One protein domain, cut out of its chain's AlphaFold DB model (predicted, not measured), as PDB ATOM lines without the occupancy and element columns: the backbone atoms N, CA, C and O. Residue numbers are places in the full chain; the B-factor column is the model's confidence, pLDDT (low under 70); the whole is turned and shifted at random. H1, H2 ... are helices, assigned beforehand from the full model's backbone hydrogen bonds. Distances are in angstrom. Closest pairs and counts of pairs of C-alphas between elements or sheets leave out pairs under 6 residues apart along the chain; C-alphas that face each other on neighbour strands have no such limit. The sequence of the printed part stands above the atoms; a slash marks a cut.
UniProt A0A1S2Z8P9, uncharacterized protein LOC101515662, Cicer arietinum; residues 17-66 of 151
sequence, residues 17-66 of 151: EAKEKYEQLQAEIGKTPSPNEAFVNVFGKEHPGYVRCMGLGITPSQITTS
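What this domain is: This is residues 17 to 66 of the 151 residues of the protein "uncharacterized protein LOC101515662" of Cicer arietinum (UniProt A0A1S2Z8P9). A helical hairpin, H1 folding back into H2, makes one end of a loose, nearly flat shape, and from it residues 44 to 59 run out as a long loop and back to a short helix, H3, near H2. At the far end of that loop, residues 50 to 51 and 55 to 56 make a short antiparallel pairing. The printed part has 50 residues with three named helices in the order H1, H2, H3 and no named strand; the class is all helix. It is loose, with a radius of gyration of the C-alphas of 13.3 A, and only just flat, spanning 39 by 26 by 11 A.

How they stand to each other: H1, residues 17 to 29, and H2, residues 35 to 43, form a helical hairpin and touch, the closest C-alphas being those of Glu 28 and Ala 38, 5.2 A apart. They run opposite ways at a shallow tilt of 34.7 degrees, only just short of steep. H3, residues 60 to 65, is close to H2 but not clearly touching it; their closest C-alphas, those of Asn 36 and Ser 61, are 7.5 A apart. H2 and H3 run opposite ways at a tilt of 37 degrees, only just steep. H1 and H3 are apart. In H1, H2 and H3 every O i to N i+4 pair is within hydrogen-bond range.

Where its parts are: H1 begins with C-alpha 17 at (49.894, -27.829, -27.665) and measures 18.1 A from first to last C-alpha. H2 measures 12.3 A and ends with C-alpha 43 at (48.341, -23.571, -38.062). H3, 8.8 A long, ends with C-alpha 65 at (42.656, -24.843, -56.092).

The domain as a whole: The C-alphas of Lys 31 and Cys 53 are the two farthest apart, at 40.5 A. The link from H1 to H2 is tight, and that from H2 to H3 is long, with 16 residues. The printed part has no cut. Its mean pLDDT is 85.8, and residues 64 to 66 are under 70.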
ATOM      1  N   GLU A  17      49.982 -28.695 -26.480       93.38
ATOM      2  CA  GLU A  17      49.894 -27.829 -27.665       93.38
ATOM      3  C   GLU A  17      48.999 -28.441 -28.759       93.38
ATOM      4  O   GLU A  17      48.168 -27.753 -29.348       93.38
ATOM      5  N   ALA A  18      49.102 -29.751 -29.012       94.50
ATOM      6  CA  ALA A  18      48.256 -30.449 -29.977       94.50
ATOM      7  C   ALA A  18      46.785 -30.430 -29.557       94.50
ATOM      8  O   ALA A  18      45.905 -30.329 -30.414       94.50
ATOM      9  N   LYS A  19      46.519 -30.533 -28.249       95.31
ATOM     10  CA  LYS A  19      45.163 -30.436 -27.708       95.31
ATOM     11  C   LYS A  19      44.607 -29.027 -27.904       95.31
ATOM     12  O   LYS A  19      43.513 -28.887 -28.442       95.31
ATOM     13  N   GLU A  20      45.374 -28.003 -27.542       95.19
ATOM     14  CA  GLU A  20      44.971 -26.605 -27.695       95.19
ATOM     15  C   GLU A  20      44.693 -26.257 -29.166       95.19
ATOM     16  O   GLU A  20      43.631 -25.733 -29.498       95.19
ATOM     17  N   LYS A  21      45.598 -26.631 -30.078       94.06
ATOM     18  CA  LYS A  21      45.424 -26.433 -31.525       94.06
ATOM     19  C   LYS A  21      44.190 -27.148 -32.063       94.06
ATOM     20  O   LYS A  21      43.499 -26.607 -32.920       94.06
ATOM     21  N   TYR A  22      43.899 -28.352 -31.573       94.12
ATOM     22  CA  TYR A  22      42.691 -29.081 -31.956       94.12
ATOM     23  C   TYR A  22      41.421 -28.354 -31.495       94.12
ATOM     24  O   TYR A  22      40.480 -28.221 -32.274       94.12
ATOM     25  N   GLU A  23      41.391 -27.855 -30.260       94.56
ATOM     26  CA  GLU A  23      40.256 -27.087 -29.732       94.56
ATOM     27  C   GLU A  23      40.061 -25.767 -30.495       94.56
ATOM     28  O   GLU A  23      38.937 -25.448 -30.889       94.56
ATOM     29  N   GLN A  24      41.149 -25.047 -30.790       94.56
ATOM     30  CA  GLN A  24      41.122 -23.841 -31.624       94.56
ATOM     31  C   GLN A  24      40.592 -24.139 -33.030       94.56
ATOM     32  O   GLN A  24      39.713 -23.431 -33.515       94.56
ATOM     33  N   LEU A  25      41.068 -25.215 -33.664       94.25
ATOM     34  CA  LEU A  25      40.611 -25.626 -34.992       94.25
ATOM     35  C   LEU A  25      39.113 -25.930 -35.003       94.25
ATOM     36  O   LEU A  25      38.403 -25.457 -35.886       94.25
ATOM     37  N   GLN A  26      38.614 -26.667 -34.009       92.69
ATOM     38  CA  GLN A  26      37.187 -26.978 -33.907       92.69
ATOM     39  C   GLN A  26      36.332 -25.716 -33.731       92.69
ATOM     40  O   GLN A  26      35.250 -25.623 -34.311       92.69
ATOM     41  N   ALA A  27      36.815 -24.733 -32.965       93.44
ATOM     42  CA  ALA A  27      36.133 -23.453 -32.805       93.44
ATOM     43  C   ALA A  27      36.156 -22.604 -34.088       93.44
ATOM     44  O   ALA A  27      35.183 -21.908 -34.375       93.44
ATOM     45  N   GLU A  28      37.248 -22.652 -34.853       93.88
ATOM     46  CA  GLU A  28      37.419 -21.872 -36.081       93.88
ATOM     47  C   GLU A  28      36.621 -22.450 -37.256       93.88
ATOM     48  O   GLU A  28      35.999 -21.696 -38.000       93.88
ATOM     49  N   ILE A  29      36.527 -23.782 -37.373       90.94
ATOM     50  CA  ILE A  29      35.702 -24.454 -38.395       90.94
ATOM     51  C   ILE A  29      34.233 -24.008 -38.316       90.94
ATOM     52  O   ILE A  29      33.572 -23.890 -39.343       90.94
ATOM     53  N   GLY A  30      33.715 -23.732 -37.114       85.56
ATOM     54  CA  GLY A  30      32.354 -23.217 -36.935       85.56
ATOM     55  C   GLY A  30      32.171 -21.743 -37.320       85.56
ATOM     56  O   GLY A  30      31.036 -21.298 -37.474       85.56
ATOM     57  N   LYS A  31      33.261 -20.978 -37.453       89.44
ATOM     58  CA  LYS A  31      33.248 -19.538 -37.757       89.44
ATOM     59  C   LYS A  31      33.556 -19.246 -39.220       89.44
ATOM     60  O   LYS A  31      32.955 -18.343 -39.797       89.44
ATOM     61  N   THR A  32      34.500 -19.974 -39.810       85.75
ATOM     62  CA  THR A  32      34.944 -19.734 -41.185       85.75
ATOM     63  C   THR A  32      34.106 -20.532 -42.184       85.75
ATOM     64  O   THR A  32      33.841 -21.711 -41.946       85.75
ATOM     65  N   PRO A  33      33.754 -19.959 -43.346       80.88
ATOM     66  CA  PRO A  33      32.986 -20.658 -44.376       80.88
ATOM     67  C   PRO A  33      33.785 -21.767 -45.088       80.88
ATOM     68  O   PRO A  33      33.192 -22.632 -45.731       80.88
ATOM     69  N   SER A  34      35.120 -21.749 -44.994       83.25
ATOM     70  CA  SER A  34      36.025 -22.695 -45.652       83.25
ATOM     71  C   SER A  34      36.838 -23.491 -44.625       83.25
ATOM     72  O   SER A  34      37.545 -22.885 -43.819       83.25
ATOM     73  N   PRO A  35      36.857 -24.838 -44.695       79.31
ATOM     74  CA  PRO A  35      37.727 -25.652 -43.845       79.31
ATOM     75  C   PRO A  35      39.207 -25.265 -43.965       79.31
ATOM     76  O   PRO A  35      39.931 -25.252 -42.975       79.31
ATOM     77  N   ASN A  36      39.657 -24.900 -45.169       85.75
ATOM     78  CA  ASN A  36      41.049 -24.526 -45.425       85.75
ATOM     79  C   ASN A  36      41.441 -23.220 -44.716       85.75
ATOM     80  O   ASN A  36      42.582 -23.067 -44.291       85.75
ATOM     81  N   GLU A  37      40.497 -22.290 -44.577       88.81
ATOM     82  CA  GLU A  37      40.712 -21.015 -43.892       88.81
ATOM     83  C   GLU A  37      40.881 -21.223 -42.384       88.81
ATOM     84  O   GLU A  37      41.842 -20.715 -41.809       88.81
ATOM     85  N   ALA A  38      40.047 -22.069 -41.767       92.06
ATOM     86  CA  ALA A  38      40.220 -22.469 -40.370       92.06
ATOM     87  C   ALA A  38      41.609 -23.072 -40.104       92.06
ATOM     88  O   ALA A  38      42.270 -22.723 -39.122       92.06
ATOM     89  N   PHE A  39      42.089 -23.943 -40.998       90.06
ATOM     90  CA  PHE A  39      43.428 -24.520 -40.876       90.06
ATOM     91  C   PHE A  39      44.529 -23.460 -40.960       90.06
ATOM     92  O   PHE A  39      45.450 -23.489 -40.143       90.06
ATOM     93  N   VAL A  40      44.437 -22.515 -41.899       90.69
ATOM     94  CA  VAL A  40      45.433 -21.440 -42.040       90.69
ATOM     95  C   VAL A  40      45.420 -20.499 -40.835       90.69
ATOM     96  O   VAL A  40      46.484 -20.082 -40.382       90.69
ATOM     97  N   ASN A  41      44.250 -20.214 -40.266       91.69
ATOM     98  CA  ASN A  41      44.130 -19.362 -39.084       91.69
ATOM     99  C   ASN A  41      44.791 -19.996 -37.850       91.69
ATOM    100  O   ASN A  41      45.464 -19.306 -37.086       91.69
ATOM    101  N   VAL A  42      44.656 -21.315 -37.675       92.56
ATOM    102  CA  VAL A  42      45.175 -22.021 -36.490       92.56
ATOM    103  C   VAL A  42      46.628 -22.471 -36.651       92.56
ATOM    104  O   VAL A  42      47.425 -22.343 -35.717       92.56
ATOM    105  N   PHE A  43      47.005 -23.007 -37.812       89.44
ATOM    106  CA  PHE A  43      48.341 -23.571 -38.062       89.44
ATOM    107  C   PHE A  43      49.268 -22.634 -38.838       89.44
ATOM    108  O   PHE A  43      50.468 -22.899 -38.923       89.44
ATOM    109  N   GLY A  44      48.745 -21.520 -39.346       90.38
ATOM    110  CA  GLY A  44      49.473 -20.600 -40.203       90.38
ATOM    111  C   GLY A  44      49.453 -21.025 -41.670       90.38
ATOM    112  O   GLY A  44      48.802 -21.988 -42.080       90.38
ATOM    113  N   LYS A  45      50.187 -20.271 -42.492       87.12
ATOM    114  CA  LYS A  45      50.274 -20.524 -43.930       87.12
ATOM    115  C   LYS A  45      50.893 -21.895 -44.205       87.12
ATOM    116  O   LYS A  45      51.947 -22.233 -43.672       87.12
ATOM    117  N   GLU A  46      50.269 -22.643 -45.107       86.81
ATOM    118  CA  GLU A  46      50.801 -23.914 -45.586       86.81
ATOM    119  C   GLU A  46      52.187 -23.735 -46.232       86.81
ATOM    120  O   GLU A  46      52.421 -22.808 -47.014       86.81
ATOM    121  N   HIS A  47      53.109 -24.643 -45.910       81.88
ATOM    122  CA  HIS A  47      54.462 -24.635 -46.454       81.88
ATOM    123  C   HIS A  47      54.606 -25.690 -47.559       81.88
ATOM    124  O   HIS A  47      54.336 -26.865 -47.304       81.88
ATOM    125  N   PRO A  48      55.076 -25.315 -48.761       81.44
ATOM    126  CA  PRO A  48      55.424 -26.289 -49.785       81.44
ATOM    127  C   PRO A  48      56.583 -27.167 -49.308       81.44
ATOM    128  O   PRO A  48      57.618 -26.675 -48.857       81.44
ATOM    129  N   GLY A  49      56.372 -28.484 -49.354       82.38
ATOM    130  CA  GLY A  49      57.391 -29.468 -48.999       82.38
ATOM    131  C   GLY A  49      58.477 -29.564 -50.069       82.38
ATOM    132  O   GLY A  49      58.292 -29.099 -51.187       82.38
ATOM    133  N   TYR A  50      59.603 -30.204 -49.756       86.56
ATOM    134  CA  TYR A  50      60.641 -30.530 -50.741       86.56
ATOM    135  C   TYR A  50      60.677 -32.033 -51.001       86.56
ATOM    136  O   TYR A  50      60.810 -32.833 -50.075       86.56
ATOM    137  N   VAL A  51      60.612 -32.415 -52.273       83.31
ATOM    138  CA  VAL A  51      60.794 -33.793 -52.725       83.31
ATOM    139  C   VAL A  51      62.253 -33.971 -53.146       83.31
ATOM    140  O   VAL A  51      62.791 -33.201 -53.948       83.31
ATOM    141  N   ARG A  52      62.923 -34.991 -52.595       89.06
ATOM    142  CA  ARG A  52      64.335 -35.287 -52.893       89.06
ATOM    143  C   ARG A  52      64.539 -35.421 -54.410       89.06
ATOM    144  O   ARG A  52      63.749 -36.084 -55.072       89.06
ATOM    145  N   CYS A  53      65.580 -34.775 -54.942       90.31
ATOM    146  CA  CYS A  53      65.918 -34.701 -56.376       90.31
ATOM    147  C   CYS A  53      64.893 -33.993 -57.289       90.31
ATOM    148  O   CYS A  53      65.218 -33.750 -58.446       90.31
ATOM    149  N   MET A  54      63.706 -33.631 -56.793       86.25
ATOM    150  CA  MET A  54      62.638 -32.995 -57.580       86.25
ATOM    151  C   MET A  54      62.386 -31.532 -57.188       86.25
ATOM    152  O   MET A  54      61.724 -30.803 -57.920       86.25
ATOM    153  N   GLY A  55      62.933 -31.082 -56.056       86.94
ATOM    154  CA  GLY A  55      62.805 -29.701 -55.601       86.94
ATOM    155  C   GLY A  55      61.507 -29.457 -54.836       86.94
ATOM    156  O   GLY A  55      61.022 -30.335 -54.123       86.94
ATOM    157  N   LEU A  56      60.988 -28.236 -54.924       85.38
ATOM    158  CA  LEU A  56      59.803 -27.819 -54.184       85.38
ATOM    159  C   LEU A  56      58.546 -28.509 -54.741       85.38
ATOM    160  O   LEU A  56      58.254 -28.420 -55.932       85.38
ATOM    161  N   GLY A  57      57.820 -29.214 -53.880       84.12
ATOM    162  CA  GLY A  57      56.576 -29.907 -54.192       84.12
ATOM    163  C   GLY A  57      55.345 -29.011 -54.055       84.12
ATOM    164  O   GLY A  57      55.381 -27.959 -53.412       84.12
ATOM    165  N   ILE A  58      54.241 -29.461 -54.654       80.69
ATOM    166  CA  ILE A  58      52.935 -28.808 -54.532       80.69
ATOM    167  C   ILE A  58      52.362 -28.998 -53.131       80.69
ATOM    168  O   ILE A  58      52.596 -30.026 -52.489       80.69
ATOM    169  N   THR A  59      51.578 -28.032 -52.668       81.88
ATOM    170  CA  THR A  59      50.835 -28.193 -51.420       81.88
ATOM    171  C   THR A  59      49.429 -28.762 -51.649       81.88
ATOM    172  O   THR A  59      48.836 -28.524 -52.704       81.88
ATOM    173  N   PRO A  60      48.850 -29.490 -50.680       76.12
ATOM    174  CA  PRO A  60      47.439 -29.875 -50.689       76.12
ATOM    175  C   PRO A  60      46.466 -28.760 -51.108       76.12
ATOM    176  O   PRO A  60      45.610 -29.003 -51.959       76.12
ATOM    177  N   SER A  61      46.624 -27.527 -50.606       75.81
ATOM    178  CA  SER A  61      45.746 -26.409 -51.007       75.81
ATOM    179  C   SER A  61      45.915 -26.014 -52.470       75.81
ATOM    180  O   SER A  61      44.973 -25.538 -53.103       75.81
ATOM    181  N   GLN A  62      47.108 -26.202 -53.037       75.75
ATOM    182  CA  GLN A  62      47.302 -26.009 -54.468       75.75
ATOM    183  C   GLN A  62      46.522 -27.058 -55.242       75.75
ATOM    184  O   GLN A  62      45.889 -26.692 -56.214       75.75
ATOM    185  N   ILE A  63      46.475 -28.322 -54.811       73.88
ATOM    186  CA  ILE A  63      45.707 -29.373 -55.502       73.88
ATOM    187  C   ILE A  63      44.209 -29.043 -55.518       73.88
ATOM    188  O   ILE A  63      43.573 -29.152 -56.564       73.88
ATOM    189  N   THR A  64      43.653 -28.587 -54.393       66.50
ATOM    190  CA  THR A  64      42.224 -28.241 -54.297       66.50
ATOM    191  C   THR A  64      41.860 -26.969 -55.067       66.50
ATOM    192  O   THR A  64      40.735 -26.843 -55.541       66.50
ATOM    193  N   THR A  65      42.814 -26.051 -55.257       61.28
ATOM    194  CA  THR A  65      42.656 -24.843 -56.092       61.28
ATOM    195  C   THR A  65      43.096 -25.041 -57.554       61.28
ATOM    196  O   THR A  65      42.834 -24.188 -58.405       61.28
ATOM    197  N   SER A  66      43.738 -26.169 -57.884       52.09
ATOM    198  CA  SER A  66      44.440 -26.405 -59.161       52.09
ATOM    199  C   SER A  66      43.549 -26.642 -60.370       52.09
ATOM    200  O   SER A  66      44.088 -26.758 -61.470       52.09
TER     201      SER A  66